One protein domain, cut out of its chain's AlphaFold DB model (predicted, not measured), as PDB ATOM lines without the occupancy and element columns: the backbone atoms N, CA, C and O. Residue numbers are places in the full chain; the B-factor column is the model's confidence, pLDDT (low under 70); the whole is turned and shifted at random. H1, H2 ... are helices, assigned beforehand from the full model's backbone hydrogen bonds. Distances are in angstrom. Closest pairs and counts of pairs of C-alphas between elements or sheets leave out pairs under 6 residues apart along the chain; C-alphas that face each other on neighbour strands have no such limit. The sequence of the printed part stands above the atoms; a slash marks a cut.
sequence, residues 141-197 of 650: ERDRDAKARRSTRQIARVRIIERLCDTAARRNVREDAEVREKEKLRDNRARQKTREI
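What this domain is: This is residues 141 to 197 of the 650 residues of the protein "Hypothetical protein" of Hermetia illucens (UniProt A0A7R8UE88). Three helices follow one another end to end in a wide, open U with splayed arms: H2 is the long base, and H1 and H3 rise from its two ends without meeting each other. Each corner of the U is a tight link, and there is no packed core. The printed part has 57 residues with three named helices in the order H1, H2, H3 and no named strand; the class is all helix. The whole is extended, with a radius of gyration of the C-alphas of 18.3 A, and its elongated outline spans 49 by 26 by 17 A.

Where its parts are: H1 takes residues 141 to 152, beginning at C-alpha 141 at (169.979, 195.777, 180.853), and is 16.3 A from first to last C-alpha. H2 takes residues 156 to 175, beginning at C-alpha 156 at (152.231, 197.418, 163.313), and is 28.5 A long in the same measure. H3 takes residues 177 to 196, is 28.3 A long, and ends at C-alpha 196 at (138.736, 167.410, 200.166). H2 and H3, with 20 residues each, are the longest helices.

How they stand to each other: H1 and H2 are close but not clearly touching, with 1 pair of C-alphas within 8 A, the closest being those of Thr 152 and Val 158 at 7.1 A. Their lines stand at 70.2 degrees, only just about perpendicular. H2 and H3 are also close but not clearly touching, with 2 pairs of C-alphas within 8 A. Their closest C-alphas are those of Arg 174 and Arg 180, 6.3 A apart. The lines of H2 and H3 are about perpendicular, at 73 degrees. H1 and H3 are apart. In H1, H2 and H3 every O i to N i+4 pair is within hydrogen-bond range.

The domain as a whole: The two C-alphas farthest apart are those of Ile 155 and Ile 197, at 50.8 A, and the first and last printed C-alphas, of Glu 141 and Ile 197, are 46.7 A apart. Most of the length stands free, for instance residues 141 to 152, which belong to H1, and residues 184 to 197, of which 184 to 196 belong to H3. The links are tight, with 3 residues between H1 and H2 and 1 residue between H2 and H3. The printed part has no cut. The mean pLDDT of the printed part is 80.1, and no printed residue is under 70.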
ATOM      1  N   GLU A 141     170.167 196.637 182.032       78.00
ATOM      2  CA  GLU A 141     169.979 195.777 180.853       78.00
ATOM      3  C   GLU A 141     168.495 195.480 180.588       78.00
ATOM      4  O   GLU A 141     168.023 195.658 179.467       78.00
ATOM      5  N   ARG A 142     167.729 195.090 181.619       78.31
ATOM      6  CA  ARG A 142     166.288 194.804 181.484       78.31
ATOM      7  C   ARG A 142     165.484 196.033 181.068       78.31
ATOM      8  O   ARG A 142     164.596 195.894 180.231       78.31
ATOM      9  N   ASP A 143     165.799 197.205 181.610       80.88
ATOM     10  CA  ASP A 143     165.102 198.456 181.304       80.88
ATOM     11  C   ASP A 143     165.449 198.957 179.889       80.88
ATOM     12  O   ASP A 143     164.558 199.372 179.142       80.88
ATOM     13  N   ARG A 144     166.717 198.823 179.463       80.88
ATOM     14  CA  ARG A 144     167.163 199.097 178.084       80.88
ATOM     15  C   ARG A 144     166.472 198.174 177.081       80.88
ATOM     16  O   ARG A 144     165.875 198.658 176.120       80.88
ATOM     17  N   ASP A 145     166.490 196.869 177.330       80.38
ATOM     18  CA  ASP A 145     165.807 195.878 176.502       80.38
ATOM     19  C   ASP A 145     164.284 196.090 176.470       80.38
ATOM     20  O   ASP A 145     163.641 195.882 175.440       80.38
ATOM     21  N   ALA A 146     163.671 196.467 177.597       79.81
ATOM     22  CA  ALA A 146     162.242 196.748 177.668       79.81
ATOM     23  C   ALA A 146     161.879 198.002 176.863       79.81
ATOM     24  O   ALA A 146     160.876 197.984 176.148       79.81
ATOM     25  N   LYS A 147     162.703 199.059 176.919       82.88
ATOM     26  CA  LYS A 147     162.550 200.252 176.073       82.88
ATOM     27  C   LYS A 147     162.705 199.896 174.592       82.88
ATOM     28  O   LYS A 147     161.822 200.234 173.809       82.88
ATOM     29  N   ALA A 148     163.734 199.125 174.230       80.31
ATOM     30  CA  ALA A 148     163.935 198.636 172.866       80.31
ATOM     31  C   ALA A 148     162.727 197.826 172.361       80.31
ATOM     32  O   ALA A 148     162.128 198.194 171.353       80.31
ATOM     33  N   ARG A 149     162.286 196.796 173.103       77.69
ATOM     34  CA  ARG A 149     161.113 195.971 172.750       77.69
ATOM     35  C   ARG A 149     159.817 196.786 172.648       77.69
ATOM     36  O   ARG A 149     158.995 196.491 171.784       77.69
ATOM     37  N   ARG A 150     159.621 197.815 173.486       77.69
ATOM     38  CA  ARG A 150     158.485 198.750 173.364       77.69
ATOM     39  C   ARG A 150     158.541 199.523 172.044       77.69
ATOM     40  O   ARG A 150     157.529 199.567 171.353       77.69
ATOM     41  N   SER A 151     159.705 200.055 171.665       78.00
ATOM     42  CA  SER A 151     159.891 200.756 170.386       78.00
ATOM     43  C   SER A 151     159.717 199.833 169.174       78.00
ATOM     44  O   SER A 151     158.971 200.176 168.263       78.00
ATOM     45  N   THR A 152     160.286 198.620 169.165       72.81
ATOM     46  CA  THR A 152     160.080 197.672 168.047       72.81
ATOM     47  C   THR A 152     158.601 197.302 167.878       72.81
ATOM     48  O   THR A 152     158.107 197.200 166.756       72.81
ATOM     49  N   ARG A 153     157.860 197.177 168.989       75.25
ATOM     50  CA  ARG A 153     156.407 196.943 168.995       75.25
ATOM     51  C   ARG A 153     155.567 198.156 168.577       75.25
ATOM     52  O   ARG A 153     154.365 197.992 168.398       75.25
ATOM     53  N   GLN A 154     156.124 199.352 168.365       77.19
ATOM     54  CA  GLN A 154     155.353 200.445 167.748       77.19
ATOM     55  C   GLN A 154     155.010 200.108 166.285       77.19
ATOM     56  O   GLN A 154     153.897 200.386 165.836       77.19
ATOM     57  N   ILE A 155     155.886 199.385 165.579       80.88
ATOM     58  CA  ILE A 155     155.669 198.929 164.200       80.88
ATOM     59  C   ILE A 155     154.499 197.926 164.145       80.88
ATOM     60  O   ILE A 155     154.540 196.857 164.760       80.88
ATOM     61  N   ALA A 156     153.445 198.244 163.385       71.75
ATOM     62  CA  ALA A 156     152.231 197.418 163.313       71.75
ATOM     63  C   ALA A 156     152.497 195.996 162.777       71.75
ATOM     64  O   ALA A 156     152.013 195.020 163.352       71.75
ATOM     65  N   ARG A 157     153.337 195.862 161.738       82.38
ATOM     66  CA  ARG A 157     153.735 194.565 161.156       82.38
ATOM     67  C   ARG A 157     154.402 193.644 162.186       82.38
ATOM     68  O   ARG A 157     154.094 192.458 162.221       82.38
ATOM     69  N   VAL A 158     155.244 194.194 163.069       80.00
ATOM     70  CA  VAL A 158     155.897 193.440 164.155       80.00
ATOM     71  C   VAL A 158     154.861 192.931 165.158       80.00
ATOM     72  O   VAL A 158     154.881 191.751 165.489       80.00
ATOM     73  N   ARG A 159     153.898 193.770 165.575       80.25
ATOM     74  CA  ARG A 159     152.798 193.352 166.471       80.25
ATOM     75  C   ARG A 159     151.939 192.229 165.886       80.25
ATOM     76  O   ARG A 159     151.484 191.369 166.635       80.25
ATOM     77  N   ILE A 160     151.690 192.237 164.576       79.50
ATOM     78  CA  ILE A 160     150.899 191.192 163.905       79.50
ATOM     79  C   ILE A 160     151.685 189.877 163.852       79.50
ATOM     80  O   ILE A 160     151.151 188.847 164.254       79.50
ATOM     81  N   ILE A 161     152.956 189.915 163.439       83.50
ATOM     82  CA  ILE A 161     153.827 188.728 163.409       83.50
ATOM     83  C   ILE A 161     153.989 188.144 164.817       83.50
ATOM     84  O   ILE A 161     153.796 186.947 165.001       83.50
ATOM     85  N   GLU A 162     154.253 188.981 165.825       82.56
ATOM     86  CA  GLU A 162     154.393 188.546 167.218       82.56
ATOM     87  C   GLU A 162     153.119 187.858 167.732       82.56
ATOM     88  O   GLU A 162     153.212 186.771 168.295       82.56
ATOM     89  N   ARG A 163     151.923 188.409 167.461       81.44
ATOM     90  CA  ARG A 163     150.643 187.748 167.785       81.44
ATOM     91  C   ARG A 163     150.474 186.411 167.067       81.44
ATOM     92  O   ARG A 163     150.033 185.454 167.695       81.44
ATOM     93  N   LEU A 164     150.795 186.337 165.774       83.19
ATOM     94  CA  LEU A 164     150.665 185.101 164.999       83.19
ATOM     95  C   LEU A 164     151.599 184.017 165.552       83.19
ATOM     96  O   LEU A 164     151.126 182.925 165.866       83.19
ATOM     97  N   CYS A 165     152.871 184.344 165.790       80.62
ATOM     98  CA  CYS A 165     153.837 183.473 166.462       80.62
ATOM     99  C   CYS A 165     153.360 183.042 167.859       80.62
ATOM    100  O   CYS A 165     153.410 181.855 168.167       80.62
ATOM    101  N   ASP A 166     152.818 183.954 168.671       81.31
ATOM    102  CA  ASP A 166     152.246 183.643 169.988       81.31
ATOM    103  C   ASP A 166     151.045 182.691 169.904       81.31
ATOM    104  O   ASP A 166     150.896 181.804 170.747       81.31
ATOM    105  N   THR A 167     150.166 182.860 168.910       79.62
ATOM    106  CA  THR A 167     149.013 181.968 168.711       79.62
ATOM    107  C   THR A 167     149.420 180.607 168.159       79.62
ATOM    108  O   THR A 167     148.868 179.603 168.603       79.62
ATOM    109  N   ALA A 168     150.420 180.549 167.275       80.75
ATOM    110  CA  ALA A 168     150.998 179.305 166.779       80.75
ATOM    111  C   ALA A 168     151.725 178.550 167.902       80.75
ATOM    112  O   ALA A 168     151.438 177.383 168.135       80.75
ATOM    113  N   ALA A 169     152.568 179.221 168.691       80.19
ATOM    114  CA  ALA A 169     153.220 178.626 169.856       80.19
ATOM    115  C   ALA A 169     152.192 178.086 170.865       80.19
ATOM    116  O   ALA A 169     152.301 176.946 171.312       80.19
ATOM    117  N   ARG A 170     151.137 178.856 171.174       78.75
ATOM    118  CA  ARG A 170     150.041 178.399 172.046       78.75
ATOM    119  C   ARG A 170     149.196 177.281 171.430       78.75
ATOM    120  O   ARG A 170     148.652 176.489 172.191       78.75
ATOM    121  N   ARG A 171     149.073 177.191 170.100       77.56
ATOM    122  CA  ARG A 171     148.462 176.042 169.412       77.56
ATOM    123  C   ARG A 171     149.345 174.807 169.570       77.56
ATOM    124  O   ARG A 171     148.874 173.824 170.124       77.56
ATOM    125  N   ASN A 172     150.620 174.888 169.203       80.00
ATOM    126  CA  ASN A 172     151.558 173.767 169.264       80.00
ATOM    127  C   ASN A 172     151.667 173.203 170.696       80.00
ATOM    128  O   ASN A 172     151.585 171.998 170.893       80.00
ATOM    129  N   VAL A 173     151.731 174.070 171.715       77.56
ATOM    130  CA  VAL A 173     151.747 173.682 173.143       77.56
ATOM    131  C   VAL A 173     150.415 173.064 173.621       77.56
ATOM    132  O   VAL A 173     150.399 172.319 174.596       77.56
ATOM    133  N   ARG A 174     149.292 173.325 172.934       73.44
ATOM    134  CA  ARG A 174     147.997 172.646 173.151       73.44
ATOM    135  C   ARG A 174     147.829 171.377 172.312       73.44
ATOM    136  O   ARG A 174     146.943 170.583 172.609       73.44
ATOM    137  N   GLU A 175     148.608 171.201 171.254       75.31
ATOM    138  CA  GLU A 175     148.606 170.006 170.402       75.31
ATOM    139  C   GLU A 175     149.614 168.960 170.907       75.31
ATOM    140  O   GLU A 175     149.376 167.761 170.770       75.31
ATOM    141  N   ASP A 176     150.645 169.389 171.634       81.56
ATOM    142  CA  ASP A 176     151.475 168.545 172.493       81.56
ATOM    143  C   ASP A 176     150.598 167.689 173.440       81.56
ATOM    144  O   ASP A 176     149.665 168.170 174.099       81.56
ATOM    145  N   ALA A 177     150.840 166.376 173.460       76.69
ATOM    146  CA  ALA A 177     150.097 165.435 174.293       76.69
ATOM    147  C   ALA A 177     150.586 165.436 175.752       76.69
ATOM    148  O   ALA A 177     149.761 165.410 176.669       76.69
ATOM    149  N   GLU A 178     151.901 165.534 175.973       81.69
ATOM    150  CA  GLU A 178     152.505 165.547 177.304       81.69
ATOM    151  C   GLU A 178     152.132 166.810 178.077       81.69
ATOM    152  O   GLU A 178     151.827 166.732 179.267       81.69
ATOM    153  N   VAL A 179     152.140 167.982 177.432       81.19
ATOM    154  CA  VAL A 179     151.741 169.237 178.086       81.19
ATOM    155  C   VAL A 179     150.275 169.167 178.500       81.19
ATOM    156  O   VAL A 179     149.964 169.444 179.659       81.19
ATOM    157  N   ARG A 180     149.385 168.708 177.608       80.19
ATOM    158  CA  ARG A 180     147.965 168.489 177.931       80.19
ATOM    159  C   ARG A 180     147.769 167.505 179.080       80.19
ATOM    160  O   ARG A 180     146.854 167.690 179.879       80.19
ATOM    161  N   GLU A 181     148.571 166.450 179.176       81.88
ATOM    162  CA  GLU A 181     148.477 165.487 180.276       81.88
ATOM    163  C   GLU A 181     149.007 166.055 181.599       81.88
ATOM    164  O   GLU A 181     148.325 165.969 182.620       81.88
ATOM    165  N   LYS A 182     150.158 166.735 181.581       83.44
ATOM    166  CA  LYS A 182     150.737 167.425 182.748       83.44
ATOM    167  C   LYS A 182     149.826 168.548 183.260       83.44
ATOM    168  O   LYS A 182     149.727 168.750 184.473       83.44
ATOM    169  N   GLU A 183     149.126 169.241 182.362       82.19
ATOM    170  CA  GLU A 183     148.087 170.219 182.690       82.19
ATOM    171  C   GLU A 183     146.875 169.529 183.331       82.19
ATOM    172  O   GLU A 183     146.572 169.831 184.483       82.19
ATOM    173  N   LYS A 184     146.269 168.516 182.686       82.94
ATOM    174  CA  LYS A 184     145.162 167.714 183.260       82.94
ATOM    175  C   LYS A 184     145.493 167.137 184.640       82.94
ATOM    176  O   LYS A 184     144.633 167.153 185.518       82.94
ATOM    177  N   LEU A 185     146.710 166.631 184.849       82.62
ATOM    178  CA  LEU A 185     147.176 166.095 186.132       82.62
ATOM    179  C   LEU A 185     147.233 167.180 187.214       82.62
ATOM    180  O   LEU A 185     146.745 166.964 188.324       82.62
ATOM    181  N   ARG A 186     147.779 168.360 186.892       83.94
ATOM    182  CA  ARG A 186     147.813 169.522 187.795       83.94
ATOM    183  C   ARG A 186     146.400 169.970 188.171       83.94
ATOM    184  O   ARG A 186     146.097 170.127 189.352       83.94
ATOM    185  N   ASP A 187     145.544 170.102 187.169       83.44
ATOM    186  CA  ASP A 187     144.146 170.504 187.277       83.44
ATOM    187  C   ASP A 187     143.311 169.522 188.111       83.44
ATOM    188  O   ASP A 187     142.540 169.920 188.984       83.44
ATOM    189  N   ASN A 188     143.485 168.219 187.883       82.81
ATOM    190  CA  ASN A 188     142.798 167.179 188.641       82.81
ATOM    191  C   ASN A 188     143.298 167.121 190.088       82.81
ATOM    192  O   ASN A 188     142.479 166.993 190.992       82.81
ATOM    193  N   ARG A 189     144.602 167.312 190.334       81.19
ATOM    194  CA  ARG A 189     145.161 167.420 191.693       81.19
ATOM    195  C   ARG A 189     144.657 168.670 192.426       81.19
ATOM    196  O   ARG A 189     144.414 168.606 193.627       81.19
ATOM    197  N   ALA A 190     144.450 169.784 191.719       83.31
ATOM    198  CA  ALA A 190     143.819 170.982 192.275       83.31
ATOM    199  C   ALA A 190     142.333 170.744 192.606       83.31
ATOM    200  O   ALA A 190     141.913 171.002 193.732       83.31
ATOM    201  N   ARG A 191     141.559 170.169 191.671       81.88
ATOM    202  CA  ARG A 191     140.149 169.784 191.882       81.88
ATOM    203  C   ARG A 191     139.964 168.728 192.974       81.88
ATOM    204  O   ARG A 191     138.923 168.699 193.619       81.88
ATOM    205  N   GLN A 192     140.949 167.858 193.191       79.75
ATOM    206  CA  GLN A 192     140.944 166.897 194.290       79.75
ATOM    207  C   GLN A 192     141.099 167.617 195.636       79.75
ATOM    208  O   GLN A 192     140.233 167.461 196.492       79.75
ATOM    209  N   LYS A 193     142.107 168.493 195.771       82.75
ATOM    210  CA  LYS A 193     142.313 169.314 196.976       82.75
ATOM    211  C   LYS A 193     141.107 170.188 197.331       82.75
ATOM    212  O   LYS A 193     140.706 170.235 198.487       82.75
ATOM    213  N   THR A 194     140.473 170.853 196.361       75.75
ATOM    214  CA  THR A 194     139.270 171.656 196.659       75.75
ATOM    215  C   THR A 194     138.069 170.796 197.056       75.75
ATOM    216  O   THR A 194     137.251 171.234 197.861       75.75
ATOM    217  N   ARG A 195     137.975 169.556 196.558       79.69
ATOM    218  CA  ARG A 195     136.939 168.586 196.950       79.69
ATOM    219  C   ARG A 195     137.246 167.833 198.244       79.69
ATOM    220  O   ARG A 195     136.356 167.136 198.731       79.69
ATOM    221  N   GLU A 196     138.445 167.925 198.815       81.25
ATOM    222  CA  GLU A 196     138.736 167.410 200.166       81.25
ATOM    223  C   GLU A 196     137.939 168.193 201.223       81.25
ATOM    224  O   GLU A 196     137.413 167.588 202.158       81.25
ATOM    225  N   ILE A 197     137.708 169.492 200.992       86.12
ATOM    226  CA  ILE A 197     136.831 170.348 201.802       86.12
ATOM    227  C   ILE A 197     135.363 169.908 201.642       86.12
ATOM    228  O   ILE A 197     134.801 169.911 200.541       86.12
TER     229      ILE A 197